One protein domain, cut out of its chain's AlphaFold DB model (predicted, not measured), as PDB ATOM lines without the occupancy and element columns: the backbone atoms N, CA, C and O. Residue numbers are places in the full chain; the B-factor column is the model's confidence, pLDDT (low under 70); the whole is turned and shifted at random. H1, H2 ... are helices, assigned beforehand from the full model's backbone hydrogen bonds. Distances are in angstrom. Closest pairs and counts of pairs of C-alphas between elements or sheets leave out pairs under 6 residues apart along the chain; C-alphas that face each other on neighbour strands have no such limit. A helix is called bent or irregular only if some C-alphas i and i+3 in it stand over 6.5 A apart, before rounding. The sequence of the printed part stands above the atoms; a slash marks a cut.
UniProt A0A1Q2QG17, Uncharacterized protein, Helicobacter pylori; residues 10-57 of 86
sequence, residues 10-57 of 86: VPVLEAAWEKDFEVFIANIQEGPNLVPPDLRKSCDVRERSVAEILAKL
ATOM      1  N   VAL A  10     144.166 173.074 135.599       91.81
ATOM      2  CA  VAL A  10     143.683 174.195 134.766       91.81
ATOM      3  C   VAL A  10     144.826 174.940 134.050       91.81
ATOM      4  O   VAL A  10     144.761 175.029 132.823       91.81
ATOM      5  N   PRO A  11     145.925 175.350 134.718       94.19
ATOM      6  CA  PRO A  11     147.032 176.032 134.035       94.19
ATOM      7  C   PRO A  11     147.714 175.167 132.962       94.19
ATOM      8  O   PRO A  11     148.193 175.666 131.947       94.19
ATOM      9  N   VAL A  12     147.759 173.846 133.168       90.56
ATOM     10  CA  VAL A  12     148.349 172.900 132.207       90.56
ATOM     11  C   VAL A  12     147.458 172.754 130.972       90.56
ATOM     12  O   VAL A  12     147.969 172.625 129.860       90.56
ATOM     13  N   LEU A  13     146.135 172.786 131.158       91.06
ATOM     14  CA  LEU A  13     145.157 172.736 130.072       91.06
ATOM     15  C   LEU A  13     145.191 174.015 129.226       91.06
ATOM     16  O   LEU A  13     145.184 173.920 128.001       91.06
ATOM     17  N   GLU A  14     145.294 175.185 129.860       92.19
ATOM     18  CA  GLU A  14     145.446 176.475 129.171       92.19
ATOM     19  C   GLU A  14     146.719 176.501 128.316       92.19
ATOM     20  O   GLU A  14     146.658 176.764 127.116       92.19
ATOM     21  N   ALA A  15     147.862 176.100 128.883       92.69
ATOM     22  CA  ALA A  15     149.126 176.027 128.149       92.69
ATOM     23  C   ALA A  15     149.109 175.004 126.996       92.69
ATOM     24  O   ALA A  15     149.847 175.146 126.018       92.69
ATOM     25  N   ALA A  16     148.309 173.938 127.111       91.19
ATOM     26  CA  ALA A  16     148.116 172.970 126.037       91.19
ATOM     27  C   ALA A  16     147.253 173.553 124.905       91.19
ATOM     28  O   ALA A  16     147.580 173.354 123.736       91.19
ATOM     29  N   TRP A  17     146.209 174.314 125.249       86.62
ATOM     30  CA  TRP A  17     145.362 175.018 124.286       86.62
ATOM     31  C   TRP A  17     146.149 176.065 123.489       86.62
ATOM     32  O   TRP A  17     146.042 176.109 122.269       86.62
ATOM     33  N   GLU A  18     146.995 176.863 124.150       90.88
ATOM     34  CA  GLU A  18     147.866 177.855 123.490       90.88
ATOM     35  C   GLU A  18     148.834 177.245 122.467       90.88
ATOM     36  O   GLU A  18     149.331 177.934 121.578       90.88
ATOM     37  N   LYS A  19     149.129 175.952 122.605       92.50
ATOM     38  CA  LYS A  19     150.036 175.203 121.732       92.50
ATOM     39  C   LYS A  19     149.300 174.327 120.714       92.50
ATOM     40  O   LYS A  19     149.922 173.427 120.153       92.50
ATOM     41  N   ASP A  20     148.005 174.570 120.508       89.44
ATOM     42  CA  ASP A  20     147.134 173.823 119.594       89.44
ATOM     43  C   ASP A  20     147.129 172.302 119.851       89.44
ATOM     44  O   ASP A  20     146.985 171.489 118.935       89.44
ATOM     45  N   PHE A  21     147.288 171.882 121.112       89.94
ATOM     46  CA  PHE A  21     147.118 170.476 121.466       89.94
ATOM     47  C   PHE A  21     145.641 170.124 121.618       89.94
ATOM     48  O   PHE A  21     144.879 170.805 122.301       89.94
ATOM     49  N   GLU A  22     145.253 168.975 121.068       87.56
ATOM     50  CA  GLU A  22     143.924 168.418 121.285       87.56
ATOM     51  C   GLU A  22     143.833 167.793 122.688       87.56
ATOM     52  O   GLU A  22     144.479 166.784 123.007       87.56
ATOM     53  N   VAL A  23     143.042 168.418 123.562       86.06
ATOM     54  CA  VAL A  23     142.885 167.989 124.952       86.06
ATOM     55  C   VAL A  23     141.536 167.311 125.170       86.06
ATOM     56  O   VAL A  23     140.482 167.932 125.115       86.06
ATOM     57  N   PHE A  24     141.584 166.026 125.522       86.94
ATOM     58  CA  PHE A  24     140.421 165.261 125.974       86.94
ATOM     59  C   PHE A  24     140.391 165.185 127.501       86.94
ATOM     60  O   PHE A  24     141.321 164.634 128.100       86.94
ATOM     61  N   ILE A  25     139.328 165.688 128.128       86.38
ATOM     62  CA  ILE A  25     139.075 165.529 129.565       86.38
ATOM     63  C   ILE A  25     138.023 164.437 129.735       86.38
ATOM     64  O   ILE A  25     136.884 164.580 129.295       86.38
ATOM     65  N   ALA A  26     138.408 163.333 130.363       85.56
ATOM     66  CA  ALA A  26     137.519 162.218 130.625       85.56
ATOM     67  C   ALA A  26     136.980 162.311 132.056       85.56
ATOM     68  O   ALA A  26     137.702 162.101 133.031       85.56
ATOM     69  N   ASN A  27     135.687 162.616 132.177       78.56
ATOM     70  CA  ASN A  27     134.985 162.621 133.453       78.56
ATOM     71  C   ASN A  27     134.386 161.237 133.725       78.56
ATOM     72  O   ASN A  27     133.413 160.837 133.083       78.56
ATOM     73  N   ILE A  28     134.952 160.512 134.690       72.56
ATOM     74  CA  ILE A  28     134.341 159.283 135.197       72.56
ATOM     75  C   ILE A  28     133.276 159.700 136.214       72.56
ATOM     76  O   ILE A  28     133.579 160.058 137.358       72.56
ATOM     77  N   GLN A  29     132.016 159.679 135.779       70.69
ATOM     78  CA  GLN A  29     130.891 159.766 136.699       70.69
ATOM     79  C   GLN A  29     130.895 158.506 137.570       70.69
ATOM     80  O   GLN A  29     131.037 157.399 137.049       70.69
ATOM     81  N   GLU A  30     130.745 158.665 138.886       64.00
ATOM     82  CA  GLU A  30     130.459 157.545 139.790       64.00
ATOM     83  C   GLU A  30     129.033 157.060 139.509       64.00
ATOM     84  O   GLU A  30     128.075 157.394 140.200       64.00
ATOM     85  N   GLY A  31     128.873 156.335 138.407       65.56
ATOM     86  CA  GLY A  31     127.686 155.540 138.146       65.56
ATOM     87  C   GLY A  31     127.735 154.246 138.957       65.56
ATOM     88  O   GLY A  31     128.784 153.896 139.510       65.56
ATOM     89  N   PRO A  32     126.633 153.477 139.007       62.25
ATOM     90  CA  PRO A  32     126.729 152.097 139.459       62.25
ATOM     91  C   PRO A  32     127.839 151.436 138.634       62.25
ATOM     92  O   PRO A  32     127.833 151.591 137.415       62.25
ATOM     93  N   ASN A  33     128.809 150.794 139.298       59.84
ATOM     94  CA  ASN A  33     130.019 150.172 138.730       59.84
ATOM     95  C   ASN A  33     129.690 149.021 137.754       59.84
ATOM     96  O   ASN A  33     130.089 147.870 137.923       59.84
ATOM     97  N   LEU A  34     128.905 149.314 136.729       64.50
ATOM     98  CA  LEU A  34     128.415 148.403 135.728       64.50
ATOM     99  C   LEU A  34     129.284 148.635 134.510       64.50
ATOM    100  O   LEU A  34     129.017 149.493 133.674       64.50
ATOM    101  N   VAL A  35     130.358 147.851 134.438       67.25
ATOM    102  CA  VAL A  35     131.079 147.664 133.181       67.25
ATOM    103  C   VAL A  35     130.034 147.303 132.119       67.25
ATOM    104  O   VAL A  35     129.309 146.321 132.333       67.25
ATOM    105  N   PRO A  36     129.925 148.072 131.016       72.38
ATOM    106  CA  PRO A  36     128.966 147.809 129.958       72.38
ATOM    107  C   PRO A  36     128.973 146.326 129.568       72.38
ATOM    108  O   PRO A  36     130.056 145.752 129.406       72.38
ATOM    109  N   PRO A  37     127.799 145.688 129.402       70.56
ATOM    110  CA  PRO A  37     127.717 144.270 129.068       70.56
ATOM    111  C   PRO A  37     128.558 143.893 127.847       70.56
ATOM    112  O   PRO A  37     129.133 142.813 127.817       70.56
ATOM    113  N   ASP A  38     128.690 144.785 126.868       73.62
ATOM    114  CA  ASP A  38     129.472 144.525 125.657       73.62
ATOM    115  C   ASP A  38     130.984 144.464 125.913       73.62
ATOM    116  O   ASP A  38     131.665 143.641 125.309       73.62
ATOM    117  N   LEU A  39     131.495 145.228 126.886       69.62
ATOM    118  CA  LEU A  39     132.885 145.116 127.344       69.62
ATOM    119  C   LEU A  39     133.104 143.869 128.215       69.62
ATOM    120  O   LEU A  39     134.185 143.283 128.191       69.62
ATOM    121  N   ARG A  40     132.071 143.437 128.956       67.00
ATOM    122  CA  ARG A  40     132.076 142.159 129.692       67.00
ATOM    123  C   ARG A  40     132.097 140.943 128.768       67.00
ATOM    124  O   ARG A  40     132.633 139.912 129.148       67.00
ATOM    125  N   LYS A  41     131.503 141.043 127.577       67.94
ATOM    126  CA  LYS A  41     131.457 139.936 126.608       67.94
ATOM    127  C   LYS A  41     132.809 139.684 125.941       67.94
ATOM    128  O   LYS A  41     133.108 138.543 125.614       67.94
ATOM    129  N   SER A  42     133.600 140.733 125.708       63.19
ATOM    130  CA  SER A  42     134.873 140.640 124.977       63.19
ATOM    131  C   SER A  42     136.071 140.253 125.848       63.19
ATOM    132  O   SER A  42     137.074 139.778 125.324       63.19
ATOM    133  N   CYS A  43     135.981 140.464 127.161       56.38
ATOM    134  CA  CYS A  43     137.044 140.174 128.114       56.38
ATOM    135  C   CYS A  43     136.434 139.582 129.381       56.38
ATOM    136  O   CYS A  43     135.500 140.167 129.926       56.38
ATOM    137  N   ASP A  44     137.018 138.502 129.909       58.31
ATOM    138  CA  ASP A  44     136.748 138.077 131.283       58.31
ATOM    139  C   ASP A  44     137.075 139.252 132.211       58.31
ATOM    140  O   ASP A  44     138.250 139.544 132.475       58.31
ATOM    141  N   VAL A  45     136.045 139.970 132.672       58.38
ATOM    142  CA  VAL A  45     136.198 141.025 133.674       58.38
ATOM    143  C   VAL A  45     136.690 140.342 134.934       58.38
ATOM    144  O   VAL A  45     135.938 139.734 135.691       58.38
ATOM    145  N   ARG A  46     138.007 140.376 135.118       58.91
ATOM    146  CA  ARG A  46     138.668 139.817 136.284       58.91
ATOM    147  C   ARG A  46     138.363 140.733 137.459       58.91
ATOM    148  O   ARG A  46     138.988 141.778 137.610       58.91
ATOM    149  N   GLU A  47     137.427 140.317 138.303       65.88
ATOM    150  CA  GLU A  47     137.241 140.883 139.637       65.88
ATOM    151  C   GLU A  47     138.467 140.515 140.482       65.88
ATOM    152  O   GLU A  47     138.534 139.470 141.126       65.88
ATOM    153  N   ARG A  48     139.517 141.328 140.385       67.12
ATOM    154  CA  ARG A  48     140.719 141.206 141.208       67.12
ATOM    155  C   ARG A  48     140.781 142.413 142.118       67.12
ATOM    156  O   ARG A  48     140.631 143.544 141.661       67.12
ATOM    157  N   SER A  49     141.008 142.168 143.405       70.69
ATOM    158  CA  SER A  49     141.240 143.252 144.352       70.69
ATOM    159  C   SER A  49     142.480 144.051 143.938       70.69
ATOM    160  O   SER A  49     143.438 143.501 143.388       70.69
ATOM    161  N   VAL A  50     142.488 145.355 144.231       72.62
ATOM    162  CA  VAL A  50     143.660 146.215 143.989       72.62
ATOM    163  C   VAL A  50     144.909 145.605 144.636       72.62
ATOM    164  O   VAL A  50     145.966 145.562 144.014       72.62
ATOM    165  N   ALA A  51     144.771 145.038 145.838       77.62
ATOM    166  CA  ALA A  51     145.852 144.361 146.547       77.62
ATOM    167  C   ALA A  51     146.434 143.166 145.766       77.62
ATOM    168  O   ALA A  51     147.651 143.024 145.685       77.62
ATOM    169  N   GLU A  52     145.594 142.330 145.148       77.88
ATOM    170  CA  GLU A  52     146.055 141.208 144.321       77.88
ATOM    171  C   GLU A  52     146.769 141.657 143.050       77.88
ATOM    172  O   GLU A  52     147.729 141.011 142.625       77.88
ATOM    173  N   ILE A  53     146.303 142.744 142.432       81.12
ATOM    174  CA  ILE A  53     146.961 143.325 141.260       81.12
ATOM    175  C   ILE A  53     148.341 143.835 141.673       81.12
ATOM    176  O   ILE A  53     149.336 143.433 141.074       81.12
ATOM    177  N   LEU A  54     148.417 144.632 142.743       80.19
ATOM    178  CA  LEU A  54     149.671 145.168 143.274       80.19
ATOM    179  C   LEU A  54     150.654 144.062 143.680       80.19
ATOM    180  O   LEU A  54     151.849 144.186 143.431       80.19
ATOM    181  N   ALA A  55     150.163 142.959 144.251       82.31
ATOM    182  CA  ALA A  55     150.992 141.815 144.627       82.31
ATOM    183  C   ALA A  55     151.594 141.075 143.419       82.31
ATOM    184  O   ALA A  55     152.648 140.451 143.549       82.31
ATOM    185  N   LYS A  56     150.929 141.131 142.256       80.69
ATOM    186  CA  LYS A  56     151.365 140.492 141.005       80.69
ATOM    187  C   LYS A  56     152.147 141.418 140.082       80.69
ATOM    188  O   LYS A  56     152.705 140.934 139.097       80.69
ATOM    189  N   LEU A  57     152.191 142.720 140.365       81.69
ATOM    190  CA  LEU A  57     153.061 143.619 139.621       81.69
ATOM    191  C   LEU A  57     154.516 143.178 139.828       81.69
ATOM    192  O   LEU A  57     154.903 142.850 140.955       81.69
TER     193      LEU A  57
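AT A GLANCE: This is residues 10 to 57 of the 86 residues of an uncharacterized protein of Helicobacter pylori (UniProt A0A1Q2QG17). An open, strung-out chain has three short helices that stay away from one another: H1 lies at one end of the longest axis, and H2 and H3 lie at the other end, set apart across it. The long stretch of residues 18 to 36, with no named element, makes most of the length between H1 and H2, and a shorter stretch, residues 43 to 49, leads on from H2 to H3. The 48 printed residues hold three named helices, in the order H1, H2, H3, and no named strand. The class is all helix, though under half of the residues, 21 of 48, are in named elements. The whole is extended, with a radius of gyration of the C-alphas of 17.3 A and spans of 42 by 28 by 20 A.

HOW THE PARTS SIT: The longest helix by residues is H1, residues 10 to 17, and it touches no helix. It is apart from H2, residues 37 to 42, with no C-alpha of the one within 8 A of the other. By the same test H1 and H3, residues 50 to 56, are apart, and H2 and H3 are apart too. Among the parts that stand free, with no C-alpha 8 or more residues away along the chain within 10 A, are residues 26 to 34 and residues 46 to 57, of which 50 to 56 belong to H3. In H1 and H3 every O i to N i+4 pair is within hydrogen-bond range. In H2 1 of 2 such pairs is within range, beside 2 of 3 O i to N i+3 pairs.

IN THESE COORDINATES: H1 runs from Val 10, C-alpha at (143.683, 174.195, 134.766), to Trp 17, and measures 10.6 A from first to last C-alpha. H2 runs from Pro 37, C-alpha at (127.717, 144.270, 129.068), to Ser 42, over 9.0 A. H3 runs from Val 50 to Lys 56, C-alpha at (151.365, 140.492, 141.005), over 10.1 A. No helix is bent or irregular.

THE WHOLE: The two C-alphas farthest apart are those of Glu 18 and Glu 52, at 42.2 A. The first and last printed C-alphas, of Val 10 and Leu 57, are 32.3 A apart. The printed part has no cut. The link from H1 to H2 is long, with 19 residues, and its C-alphas lie 7 to 26 A from the mean of the C-alphas. The link from H2 to H3 is short, with 7 residues. The mean pLDDT of the printed part is 76.8, and 16 residues are under 70, namely residues 30 to 35 and 39 to 48.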